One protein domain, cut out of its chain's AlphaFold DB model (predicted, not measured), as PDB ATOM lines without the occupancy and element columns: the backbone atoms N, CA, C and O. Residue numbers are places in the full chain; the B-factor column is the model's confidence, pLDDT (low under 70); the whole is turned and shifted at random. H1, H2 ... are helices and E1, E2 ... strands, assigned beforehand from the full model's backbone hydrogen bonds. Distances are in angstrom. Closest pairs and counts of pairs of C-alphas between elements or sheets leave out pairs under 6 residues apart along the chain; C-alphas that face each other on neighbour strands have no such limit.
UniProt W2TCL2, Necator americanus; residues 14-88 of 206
ATOM      1  N   PHE A  14     -21.685 -31.219  21.030       59.91
ATOM      2  CA  PHE A  14     -20.713 -30.997  19.966       59.91
ATOM      3  C   PHE A  14     -19.957 -29.666  20.072       59.91
ATOM      4  O   PHE A  14     -18.878 -29.571  19.504       59.91
ATOM      5  N   LYS A  15     -20.471 -28.656  20.796       65.00
ATOM      6  CA  LYS A  15     -19.750 -27.389  21.034       65.00
ATOM      7  C   LYS A  15     -18.582 -27.553  22.015       65.00
ATOM      8  O   LYS A  15     -17.663 -26.740  22.014       65.00
ATOM      9  N   GLU A  16     -18.624 -28.589  22.849       66.56
ATOM     10  CA  GLU A  16     -17.581 -28.925  23.828       66.56
ATOM     11  C   GLU A  16     -16.568 -29.938  23.264       66.56
ATOM     12  O   GLU A  16     -15.517 -30.181  23.863       66.56
ATOM     13  N   LEU A  17     -16.876 -30.521  22.103       68.06
ATOM     14  CA  LEU A  17     -16.059 -31.507  21.412       68.06
ATOM     15  C   LEU A  17     -15.249 -30.842  20.298       68.06
ATOM     16  O   LEU A  17     -15.702 -29.915  19.636       68.06
ATOM     17  N   ASP A  18     -14.043 -31.347  20.082       67.50
ATOM     18  CA  ASP A  18     -13.084 -30.797  19.131       67.50
ATOM     19  C   ASP A  18     -12.908 -31.679  17.886       67.50
ATOM     20  O   ASP A  18     -13.326 -32.839  17.906       67.50
ATOM     21  N   TYR A  19     -12.282 -31.102  16.846       57.75
ATOM     22  CA  TYR A  19     -11.770 -31.561  15.530       57.75
ATOM     23  C   TYR A  19     -12.383 -32.773  14.794       57.75
ATOM     24  O   TYR A  19     -12.401 -32.781  13.570       57.75
ATOM     25  N   ALA A  20     -12.912 -33.781  15.479       54.75
ATOM     26  CA  ALA A  20     -13.686 -34.889  14.914       54.75
ATOM     27  C   ALA A  20     -14.878 -35.282  15.816       54.75
ATOM     28  O   ALA A  20     -15.323 -36.426  15.821       54.75
ATOM     29  N   ARG A  21     -15.377 -34.330  16.621       63.59
ATOM     30  CA  ARG A  21     -16.525 -34.474  17.540       63.59
ATOM     31  C   ARG A  21     -16.394 -35.622  18.554       63.59
ATOM     32  O   ARG A  21     -17.391 -36.137  19.041       63.59
ATOM     33  N   HIS A  22     -15.166 -36.012  18.889       70.62
ATOM     34  CA  HIS A  22     -14.896 -37.193  19.721       70.62
ATOM     35  C   HIS A  22     -13.953 -36.940  20.907       70.62
ATOM     36  O   HIS A  22     -13.850 -37.785  21.792       70.62
ATOM     37  N   MET A  23     -13.291 -35.779  20.957       81.38
ATOM     38  CA  MET A  23     -12.345 -35.412  22.019       81.38
ATOM     39  C   MET A  23     -12.819 -34.130  22.720       81.38
ATOM     40  O   MET A  23     -13.251 -33.218  22.019       81.38
ATOM     41  N   PRO A  24     -12.713 -33.996  24.055       85.62
ATOM     42  CA  PRO A  24     -13.042 -32.745  24.740       85.62
ATOM     43  C   PRO A  24     -12.111 -31.599  24.322       85.62
ATOM     44  O   PRO A  24     -10.888 -31.764  24.314       85.62
ATOM     45  N   LYS A  25     -12.667 -30.416  24.050       83.69
ATOM     46  CA  LYS A  25     -11.913 -29.221  23.631       83.69
ATOM     47  C   LYS A  25     -10.826 -28.819  24.625       83.69
ATOM     48  O   LYS A  25      -9.686 -28.578  24.235       83.69
ATOM     49  N   GLU A  26     -11.137 -28.863  25.919       84.81
ATOM     50  CA  GLU A  26     -10.171 -28.563  26.981       84.81
ATOM     51  C   GLU A  26      -8.962 -29.507  26.977       84.81
ATOM     52  O   GLU A  26      -7.841 -29.097  27.284       84.81
ATOM     53  N   TYR A  27      -9.173 -30.787  26.645       87.69
ATOM     54  CA  TYR A  27      -8.080 -31.749  26.547       87.69
ATOM     55  C   TYR A  27      -7.157 -31.378  25.387       87.69
ATOM     56  O   TYR A  27      -5.936 -31.367  25.551       87.69
ATOM     57  N   VAL A  28      -7.724 -31.016  24.235       87.81
ATOM     58  CA  VAL A  28      -6.926 -30.635  23.069       87.81
ATOM     59  C   VAL A  28      -6.138 -29.354  23.335       87.81
ATOM     60  O   VAL A  28      -4.932 -29.339  23.104       87.81
ATOM     61  N   GLU A  29      -6.758 -28.316  23.895       86.62
ATOM     62  CA  GLU A  29      -6.071 -27.068  24.270       86.62
ATOM     63  C   GLU A  29      -4.940 -27.308  25.284       86.62
ATOM     64  O   GLU A  29      -3.846 -26.740  25.179       86.62
ATOM     65  N   ARG A  30      -5.148 -28.232  26.230       88.62
ATOM     66  CA  ARG A  30      -4.110 -28.660  27.174       88.62
ATOM     67  C   ARG A  30      -2.943 -29.343  26.469       88.62
ATOM     68  O   ARG A  30      -1.793 -29.040  26.784       88.62
ATOM     69  N   MET A  31      -3.218 -30.219  25.502       89.44
ATOM     70  CA  MET A  31      -2.185 -30.904  24.713       89.44
ATOM     71  C   MET A  31      -1.448 -29.960  23.755       89.44
ATOM     72  O   MET A  31      -0.239 -30.102  23.573       89.44
ATOM     73  N   LYS A  32      -2.127 -28.936  23.221       89.12
ATOM     74  CA  LYS A  32      -1.492 -27.819  22.495       89.12
ATOM     75  C   LYS A  32      -0.571 -26.985  23.395       89.12
ATOM     76  O   LYS A  32       0.277 -26.256  22.886       89.12
ATOM     77  N   ARG A  33      -0.701 -27.121  24.723       86.69
ATOM     78  CA  ARG A  33       0.019 -26.357  25.761       86.69
ATOM     79  C   ARG A  33      -0.211 -24.849  25.668       86.69
ATOM     80  O   ARG A  33       0.615 -24.064  26.130       86.69
ATOM     81  N   THR A  34      -1.349 -24.467  25.097       87.06
ATOM     82  CA  THR A  34      -1.774 -23.077  24.972       87.06
ATOM     83  C   THR A  34      -2.501 -22.589  26.206       87.06
ATOM     84  O   THR A  34      -2.662 -21.395  26.329       87.06
ATOM     85  N   ILE A  35      -2.928 -23.458  27.128       87.44
ATOM     86  CA  ILE A  35      -3.563 -23.060  28.395       87.44
ATOM     87  C   ILE A  35      -2.514 -22.412  29.321       87.44
ATOM     88  O   ILE A  35      -1.390 -22.925  29.432       87.44
ATOM     89  N   PRO A  36      -2.838 -21.301  30.017       88.38
ATOM     90  CA  PRO A  36      -1.883 -20.667  30.909       88.38
ATOM     91  C   PRO A  36      -1.606 -21.576  32.110       88.38
ATOM     92  O   PRO A  36      -2.514 -22.133  32.721       88.38
ATOM     93  N   ARG A  37      -0.335 -21.699  32.494       86.44
ATOM     94  CA  ARG A  37       0.086 -22.476  33.668       86.44
ATOM     95  C   ARG A  37      -0.360 -21.818  34.969       86.44
ATOM     96  O   ARG A  37      -0.675 -22.509  35.933       86.44
ATOM     97  N   LYS A  38      -0.292 -20.485  35.029       87.38
ATOM     98  CA  LYS A  38      -0.692 -19.709  36.206       87.38
ATOM     99  C   LYS A  38      -1.125 -18.308  35.807       87.38
ATOM    100  O   LYS A  38      -0.415 -17.640  35.063       87.38
ATOM    101  N   VAL A  39      -2.242 -17.855  36.358       90.12
ATOM    102  CA  VAL A  39      -2.720 -16.478  36.234       90.12
ATOM    103  C   VAL A  39      -2.501 -15.792  37.580       90.12
ATOM    104  O   VAL A  39      -2.931 -16.296  38.613       90.12
ATOM    105  N   TYR A  40      -1.744 -14.696  37.588       86.88
ATOM    106  CA  TYR A  40      -1.526 -13.861  38.767       86.88
ATOM    107  C   TYR A  40      -2.398 -12.615  38.628       86.88
ATOM    108  O   TYR A  40      -1.949 -11.631  38.025       86.88
ATOM    109  N   GLY A  41      -3.624 -12.691  39.141       86.94
ATOM    110  CA  GLY A  41      -4.589 -11.594  39.111       86.94
ATOM    111  C   GLY A  41      -4.655 -10.770  40.394       86.94
ATOM    112  O   GLY A  41      -3.821 -10.928  41.288       86.94
ATOM    113  N   GLU A  42      -5.641  -9.870  40.443       80.75
ATOM    114  CA  GLU A  42      -6.102  -9.142  41.645       80.75
ATOM    115  C   GLU A  42      -5.089  -8.177  42.291       80.75
ATOM    116  O   GLU A  42      -5.236  -7.746  43.435       80.75
ATOM    117  N   ARG A  43      -4.068  -7.743  41.544       78.06
ATOM    118  CA  ARG A  43      -3.118  -6.720  42.011       78.06
ATOM    119  C   ARG A  43      -3.642  -5.308  41.741       78.06
ATOM    120  O   ARG A  43      -3.256  -4.711  40.744       78.06
ATOM    121  N   PHE A  44      -4.484  -4.771  42.627       79.75
ATOM    122  CA  PHE A  44      -4.818  -3.331  42.694       79.75
ATOM    123  C   PHE A  44      -5.107  -2.661  41.328       79.75
ATOM    124  O   PHE A  44      -4.501  -1.651  40.979       79.75
ATOM    125  N   GLY A  45      -6.005  -3.235  40.522       83.62
ATOM    126  CA  GLY A  45      -6.397  -2.663  39.223       83.62
ATOM    127  C   GLY A  45      -5.395  -2.859  38.075       83.62
ATOM    128  O   GLY A  45      -5.667  -2.423  36.959       83.62
ATOM    129  N   ALA A  46      -4.262  -3.530  38.303       86.62
ATOM    130  CA  ALA A  46      -3.383  -3.978  37.230       86.62
ATOM    131  C   ALA A  46      -3.988  -5.196  36.506       86.62
ATOM    132  O   ALA A  46      -4.597  -6.048  37.159       86.62
ATOM    133  N   PRO A  47      -3.784  -5.326  35.182       86.31
ATOM    134  CA  PRO A  47      -4.220  -6.503  34.445       86.31
ATOM    135  C   PRO A  47      -3.519  -7.772  34.946       86.31
ATOM    136  O   PRO A  47      -2.388  -7.747  35.451       86.31
ATOM    137  N   ASP A  48      -4.200  -8.900  34.769       89.38
ATOM    138  CA  ASP A  48      -3.696 -10.205  35.169       89.38
ATOM    139  C   ASP A  48      -2.391 -10.542  34.438       89.38
ATOM    140  O   ASP A  48      -2.281 -10.445  33.215       89.38
ATOM    141  N   ILE A  49      -1.383 -10.990  35.193       86.31
ATOM    142  CA  ILE A  49      -0.142 -11.507  34.604       86.31
ATOM    143  C   ILE A  49      -0.320 -13.007  34.402       86.31
ATOM    144  O   ILE A  49      -0.293 -13.786  35.354       86.31
ATOM    145  N   THR A  50      -0.474 -13.421  33.152       88.06
ATOM    146  CA  THR A  50      -0.595 -14.825  32.747       88.06
ATOM    147  C   THR A  50       0.779 -15.415  32.426       88.06
ATOM    148  O   THR A  50       1.485 -14.922  31.544       88.06
ATOM    149  N   ARG A  51       1.167 -16.500  33.102       85.25
ATOM    150  CA  ARG A  51       2.321 -17.330  32.733       85.25
ATOM    151  C   ARG A  51       1.859 -18.484  31.858       85.25
ATOM    152  O   ARG A  51       1.246 -19.428  32.352       85.25
ATOM    153  N   TRP A  52       2.179 -18.404  30.575       86.00
ATOM    154  CA  TRP A  52       1.897 -19.437  29.584       86.00
ATOM    155  C   TRP A  52       2.967 -20.531  29.589       86.00
ATOM    156  O   TRP A  52       4.090 -20.292  30.028       86.00
ATOM    157  N   VAL A  53       2.616 -21.730  29.117       86.75
ATOM    158  CA  VAL A  53       3.618 -22.745  28.741       86.75
ATOM    159  C   VAL A  53       4.100 -22.459  27.322       86.75
ATOM    160  O   VAL A  53       5.295 -22.307  27.091       86.75
ATOM    161  N   ILE A  54       3.151 -22.336  26.395       86.88
ATOM    162  CA  ILE A  54       3.329 -21.768  25.062       86.88
ATOM    163  C   ILE A  54       2.288 -20.661  24.949       86.88
ATOM    164  O   ILE A  54       1.119 -20.877  25.273       86.88
ATOM    165  N   HIS A  55       2.702 -19.460  24.552       82.94
ATOM    166  CA  HIS A  55       1.741 -18.392  24.295       82.94
ATOM    167  C   HIS A  55       0.787 -18.835  23.165       82.94
ATOM    168  O   HIS A  55       1.265 -19.469  22.225       82.94
ATOM    169  N   PRO A  56      -0.523 -18.527  23.196       84.00
ATOM    170  CA  PRO A  56      -1.448 -18.914  22.125       84.00
ATOM    171  C   PRO A  56      -0.969 -18.466  20.741       84.00
ATOM    172  O   PRO A  56      -0.940 -19.268  19.816       84.00
ATOM    173  N   ASP A  57      -0.468 -17.232  20.639       80.75
ATOM    174  CA  ASP A  57       0.151 -16.734  19.406       80.75
ATOM    175  C   ASP A  57       1.397 -17.541  19.012       80.75
ATOM    176  O   ASP A  57       1.715 -17.647  17.831       80.75
ATOM    177  N   ASP A  58       2.111 -18.122  19.984       82.19
ATOM    178  CA  ASP A  58       3.327 -18.886  19.728       82.19
ATOM    179  C   ASP A  58       3.102 -20.324  19.256       82.19
ATOM    180  O   ASP A  58       4.015 -20.946  18.688       82.19
ATOM    181  N   TYR A  59       1.889 -20.835  19.432       86.69
ATOM    182  CA  TYR A  59       1.492 -22.134  18.922       86.69
ATOM    183  C   TYR A  59       1.559 -22.146  17.390       86.69
ATOM    184  O   TYR A  59       1.140 -21.204  16.720       86.69
ATOM    185  N   VAL A  60       2.149 -23.203  16.830       88.44
ATOM    186  CA  VAL A  60       2.158 -23.437  15.383       88.44
ATOM    187  C   VAL A  60       1.254 -24.633  15.147       88.44
ATOM    188  O   VAL A  60       1.612 -25.728  15.594       88.44
ATOM    189  N   PRO A  61       0.097 -24.435  14.502       87.75
ATOM    190  CA  PRO A  61      -0.790 -25.537  14.196       87.75
ATOM    191  C   PRO A  61      -0.129 -26.542  13.253       87.75
ATOM    192  O   PRO A  61       0.638 -26.177  12.363       87.75
ATOM    193  N   SER A  62      -0.438 -27.815  13.465       89.25
ATOM    194  CA  SER A  62      -0.002 -28.937  12.636       89.25
ATOM    195  C   SER A  62      -1.211 -29.752  12.191       89.25
ATOM    196  O   SER A  62      -2.212 -29.797  12.902       89.25
ATOM    197  N   PHE A  63      -1.091 -30.464  11.068       89.69
ATOM    198  CA  PHE A  63      -2.101 -31.438  10.626       89.69
ATOM    199  C   PHE A  63      -2.174 -32.678  11.527       89.69
ATOM    200  O   PHE A  63      -3.190 -33.364  11.581       89.69
ATOM    201  N   GLU A  64      -1.097 -32.969  12.255       89.44
ATOM    202  CA  GLU A  64      -1.043 -34.075  13.203       89.44
ATOM    203  C   GLU A  64      -1.746 -33.762  14.527       89.44
ATOM    204  O   GLU A  64      -1.840 -32.613  14.971       89.44
ATOM    205  N   ARG A  65      -2.183 -34.828  15.209       87.50
ATOM    206  CA  ARG A  65      -2.818 -34.741  16.528       87.50
ATOM    207  C   ARG A  65      -1.829 -34.145  17.550       87.50
ATOM    208  O   ARG A  65      -0.701 -34.636  17.627       87.50
ATOM    209  N   PRO A  66      -2.242 -33.206  18.425       89.69
ATOM    210  CA  PRO A  66      -1.348 -32.591  19.419       89.69
ATOM    211  C   PRO A  66      -0.695 -33.547  20.430       89.69
ATOM    212  O   PRO A  66       0.308 -33.193  21.045       89.69
ATOM    213  N   TRP A  67      -1.265 -34.738  20.630       88.56
ATOM    214  CA  TRP A  67      -0.736 -35.775  21.524       88.56
ATOM    215  C   TRP A  67       0.203 -36.775  20.838       88.56
ATOM    216  O   TRP A  67       0.710 -37.677  21.499       88.56
ATOM    217  N   THR A  68       0.442 -36.634  19.534       92.44
ATOM    218  CA  THR A  68       1.459 -37.419  18.825       92.44
ATOM    219  C   THR A  68       2.833 -37.061  19.380       92.44
ATOM    220  O   THR A  68       3.108 -35.886  19.611       92.44
ATOM    221  N   ASN A  69       3.703 -38.053  19.590       92.75
ATOM    222  CA  ASN A  69       5.015 -37.835  20.210       92.75
ATOM    223  C   ASN A  69       5.852 -36.770  19.483       92.75
ATOM    224  O   ASN A  69       6.499 -35.970  20.151       92.75
ATOM    225  N   ASP A  70       5.793 -36.729  18.150       91.81
ATOM    226  CA  ASP A  70       6.520 -35.756  17.330       91.81
ATOM    227  C   ASP A  70       5.988 -34.319  17.502       91.81
ATOM    228  O   ASP A  70       6.734 -33.375  17.754       91.81
ATOM    229  N   VAL A  71       4.666 -34.129  17.476       92.25
ATOM    230  CA  VAL A  71       4.063 -32.819  17.781       92.25
ATOM    231  C   VAL A  71       4.358 -32.403  19.223       92.25
ATOM    232  O   VAL A  71       4.652 -31.238  19.510       92.25
ATOM    233  N   LEU A  72       4.303 -33.358  20.152       91.00
ATOM    234  CA  LEU A  72       4.541 -33.127  21.567       91.00
ATOM    235  C   LEU A  72       5.988 -32.700  21.839       91.00
ATOM    236  O   LEU A  72       6.185 -31.777  22.643       91.00
ATOM    237  N   SER A  73       6.973 -33.342  21.200       92.62
ATOM    238  CA  SER A  73       8.397 -32.998  21.300       92.62
ATOM    239  C   SER A  73       8.655 -31.615  20.705       92.62
ATOM    240  O   SER A  73       9.127 -30.740  21.432       92.62
ATOM    241  N   LYS A  74       8.195 -31.352  19.475       92.88
ATOM    242  CA  LYS A  74       8.302 -30.041  18.803       92.88
ATOM    243  C   LYS A  74       7.702 -28.905  19.627       92.88
ATOM    244  O   LYS A  74       8.293 -27.831  19.755       92.88
ATOM    245  N   ASN A  75       6.536 -29.126  20.237       92.00
ATOM    246  CA  ASN A  75       5.912 -28.134  21.113       92.00
ATOM    247  C   ASN A  75       6.729 -27.901  22.392       92.00
ATOM    248  O   ASN A  75       6.836 -26.766  22.852       92.00
ATOM    249  N   THR A  76       7.333 -28.948  22.955       90.88
ATOM    250  CA  THR A  76       8.186 -28.838  24.150       90.88
ATOM    251  C   THR A  76       9.476 -28.080  23.840       90.88
ATOM    252  O   THR A  76       9.855 -27.172  24.577       90.88
ATOM    253  N   GLU A  77      10.119 -28.396  22.717       92.00
ATOM    254  CA  GLU A  77      11.307 -27.700  22.224       92.00
ATOM    255  C   GLU A  77      11.024 -26.221  21.973       92.00
ATOM    256  O   GLU A  77      11.781 -25.360  22.422       92.00
ATOM    257  N   ARG A  78       9.885 -25.904  21.347       89.75
ATOM    258  CA  ARG A  78       9.453 -24.520  21.129       89.75
ATOM    259  C   ARG A  78       9.218 -23.775  22.439       89.75
ATOM    260  O   ARG A  78       9.657 -22.634  22.566       89.75
ATOM    261  N   ALA A  79       8.564 -24.408  23.413       89.06
ATOM    262  CA  ALA A  79       8.373 -23.826  24.741       89.06
ATOM    263  C   ALA A  79       9.724 -23.514  25.410       89.06
ATOM    264  O   ALA A  79       9.921 -22.426  25.952       89.06
ATOM    265  N   ASN A  80      10.682 -24.441  25.325       90.44
ATOM    266  CA  ASN A  80      12.027 -24.261  25.868       90.44
ATOM    267  C   ASN A  80      12.782 -23.127  25.162       90.44
ATOM    268  O   ASN A  80      13.343 -22.267  25.838       90.44
ATOM    269  N   ALA A  81      12.751 -23.083  23.829       88.62
ATOM    270  CA  ALA A  81      13.382 -22.028  23.041       88.62
ATOM    271  C   ALA A  81      12.785 -20.647  23.355       88.62
ATOM    272  O   ALA A  81      13.522 -19.678  23.539       88.62
ATOM    273  N   TYR A  82      11.458 -20.564  23.494       84.00
ATOM    274  CA  TYR A  82      10.777 -19.339  23.903       84.00
ATOM    275  C   TYR A  82      11.249 -18.877  25.287       84.00
ATOM    276  O   TYR A  82      11.683 -17.735  25.439       84.00
ATOM    277  N   HIS A  83      11.259 -19.767  26.284       85.00
ATOM    278  CA  HIS A  83      11.740 -19.431  27.626       85.00
ATOM    279  C   HIS A  83      13.211 -19.007  27.641       85.00
ATOM    280  O   HIS A  83      13.545 -18.023  28.295       85.00
ATOM    281  N   GLN A  84      14.079 -19.696  26.899       88.94
ATOM    282  CA  GLN A  84      15.482 -19.303  26.755       88.94
ATOM    283  C   GLN A  84      15.603 -17.909  26.130       88.94
ATOM    284  O   GLN A  84      16.348 -17.071  26.631       88.94
ATOM    285  N   SER A  85      14.822 -17.620  25.084       86.31
ATOM    286  CA  SER A  85      14.824 -16.308  24.436       86.31
ATOM    287  C   SER A  85      14.333 -15.188  25.359       86.31
ATOM    288  O   SER A  85      14.879 -14.091  25.309       86.31
ATOM    289  N   MET A  86      13.370 -15.471  26.242       84.62
ATOM    290  CA  MET A  86      12.843 -14.516  27.221       84.62
ATOM    291  C   MET A  86      13.885 -14.114  28.274       84.62
ATOM    292  O   MET A  86      13.830 -13.000  28.788       84.62
ATOM    293  N   MET A  87      14.834 -15.004  28.587       85.62
ATOM    294  CA  MET A  87      15.940 -14.724  29.513       85.62
ATOM    295  C   MET A  87      17.072 -13.921  28.861       85.62
ATOM    296  O   MET A  87      17.934 -13.391  29.560       85.62
ATOM    297  N   ASN A  88      17.081 -13.812  27.531       88.31
ATOM    298  CA  ASN A  88      18.097 -13.060  26.808       88.31
ATOM    299  C   ASN A  88      17.764 -11.559  26.786       88.31
ATOM    300  O   ASN A  88      16.621 -11.158  26.585       88.31
TER     301      ASN A  88
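AT A GLANCE: This is residues 14 to 88 of the 206 residues of a protein of Necator americanus (UniProt W2TCL2). This is a loose, flat arrangement in which a small two-stranded hairpin, E1 and E2, and a short helix, H1, make one side, and one long helix, H2, makes the other. The long link of residues 53 to 68 folds back from the end of E2 to the start of H2, and the turn of the hairpin sticks out with residues 42 to 47. The printed part has 75 residues, with two named helices and two named strands in the order H1, E1, E2, H2 along the chain; the sheet has the order E1 - E2 and is antiparallel. The class is mixed, helices and strands, with under half of the residues in named elements. The whole is loose, with a radius of gyration of the C-alphas of 14.5 A, and the C-alphas span 43 by 31 by 15 A.

IN THESE COORDINATES: Find C-alpha 36 at (-1.883, -20.667, 30.909); there E1, residues 36 to 40, begins and runs 10.4 A to C-alpha 40. Its partner E2, residues 49 to 52, runs 9.6 A and ends at C-alpha 52, at (1.897, -19.437, 29.584). Before the strands look for H1, residues 25 to 32, 10.6 A from first to last C-alpha. H2, residues 69 to 87, is the longest helix at 27.2 A and ends at C-alpha 87, at (15.940, -14.724, 29.513).

HOW THE PARTS SIT: Start at the hairpin of E1 and E2, whose N-to-C directions stand at 166 degrees, antiparallel. Look at N 37 and O 51, 2.8 A apart, and at N 49 and O 40, 3.0 A apart, both within hydrogen-bond range. C-alphas 39 and 50 face each other at 4.4 A. A tight link of 3 residues joins H1 to E1, while H1 and E2 are apart. H1 and H2 are close but not clearly touching; their closest C-alphas are those of Lys 32 and Asn 75, 7.5 A apart. Their lines stand at a steep tilt of 67 degrees, and they run the same way. E1 and H2 are apart. In H1 and H2 every O i to N i+4 pair is within hydrogen-bond range. Before H1, residues 17 to 18 pair with residues 23 to 24, antiparallel, in stretches too short to be named.

THE WHOLE: The C-alphas of Phe 14 and Asn 88, the two farthest apart, are 43.3 A apart. The printed part has no cut. The link from E2 to H2, 16 residues, is long, and the link from E1 to E2, 8 residues, is short. The mean pLDDT of the printed part is 84.5; look at residues 14 to 21 for the low confidence, under 70.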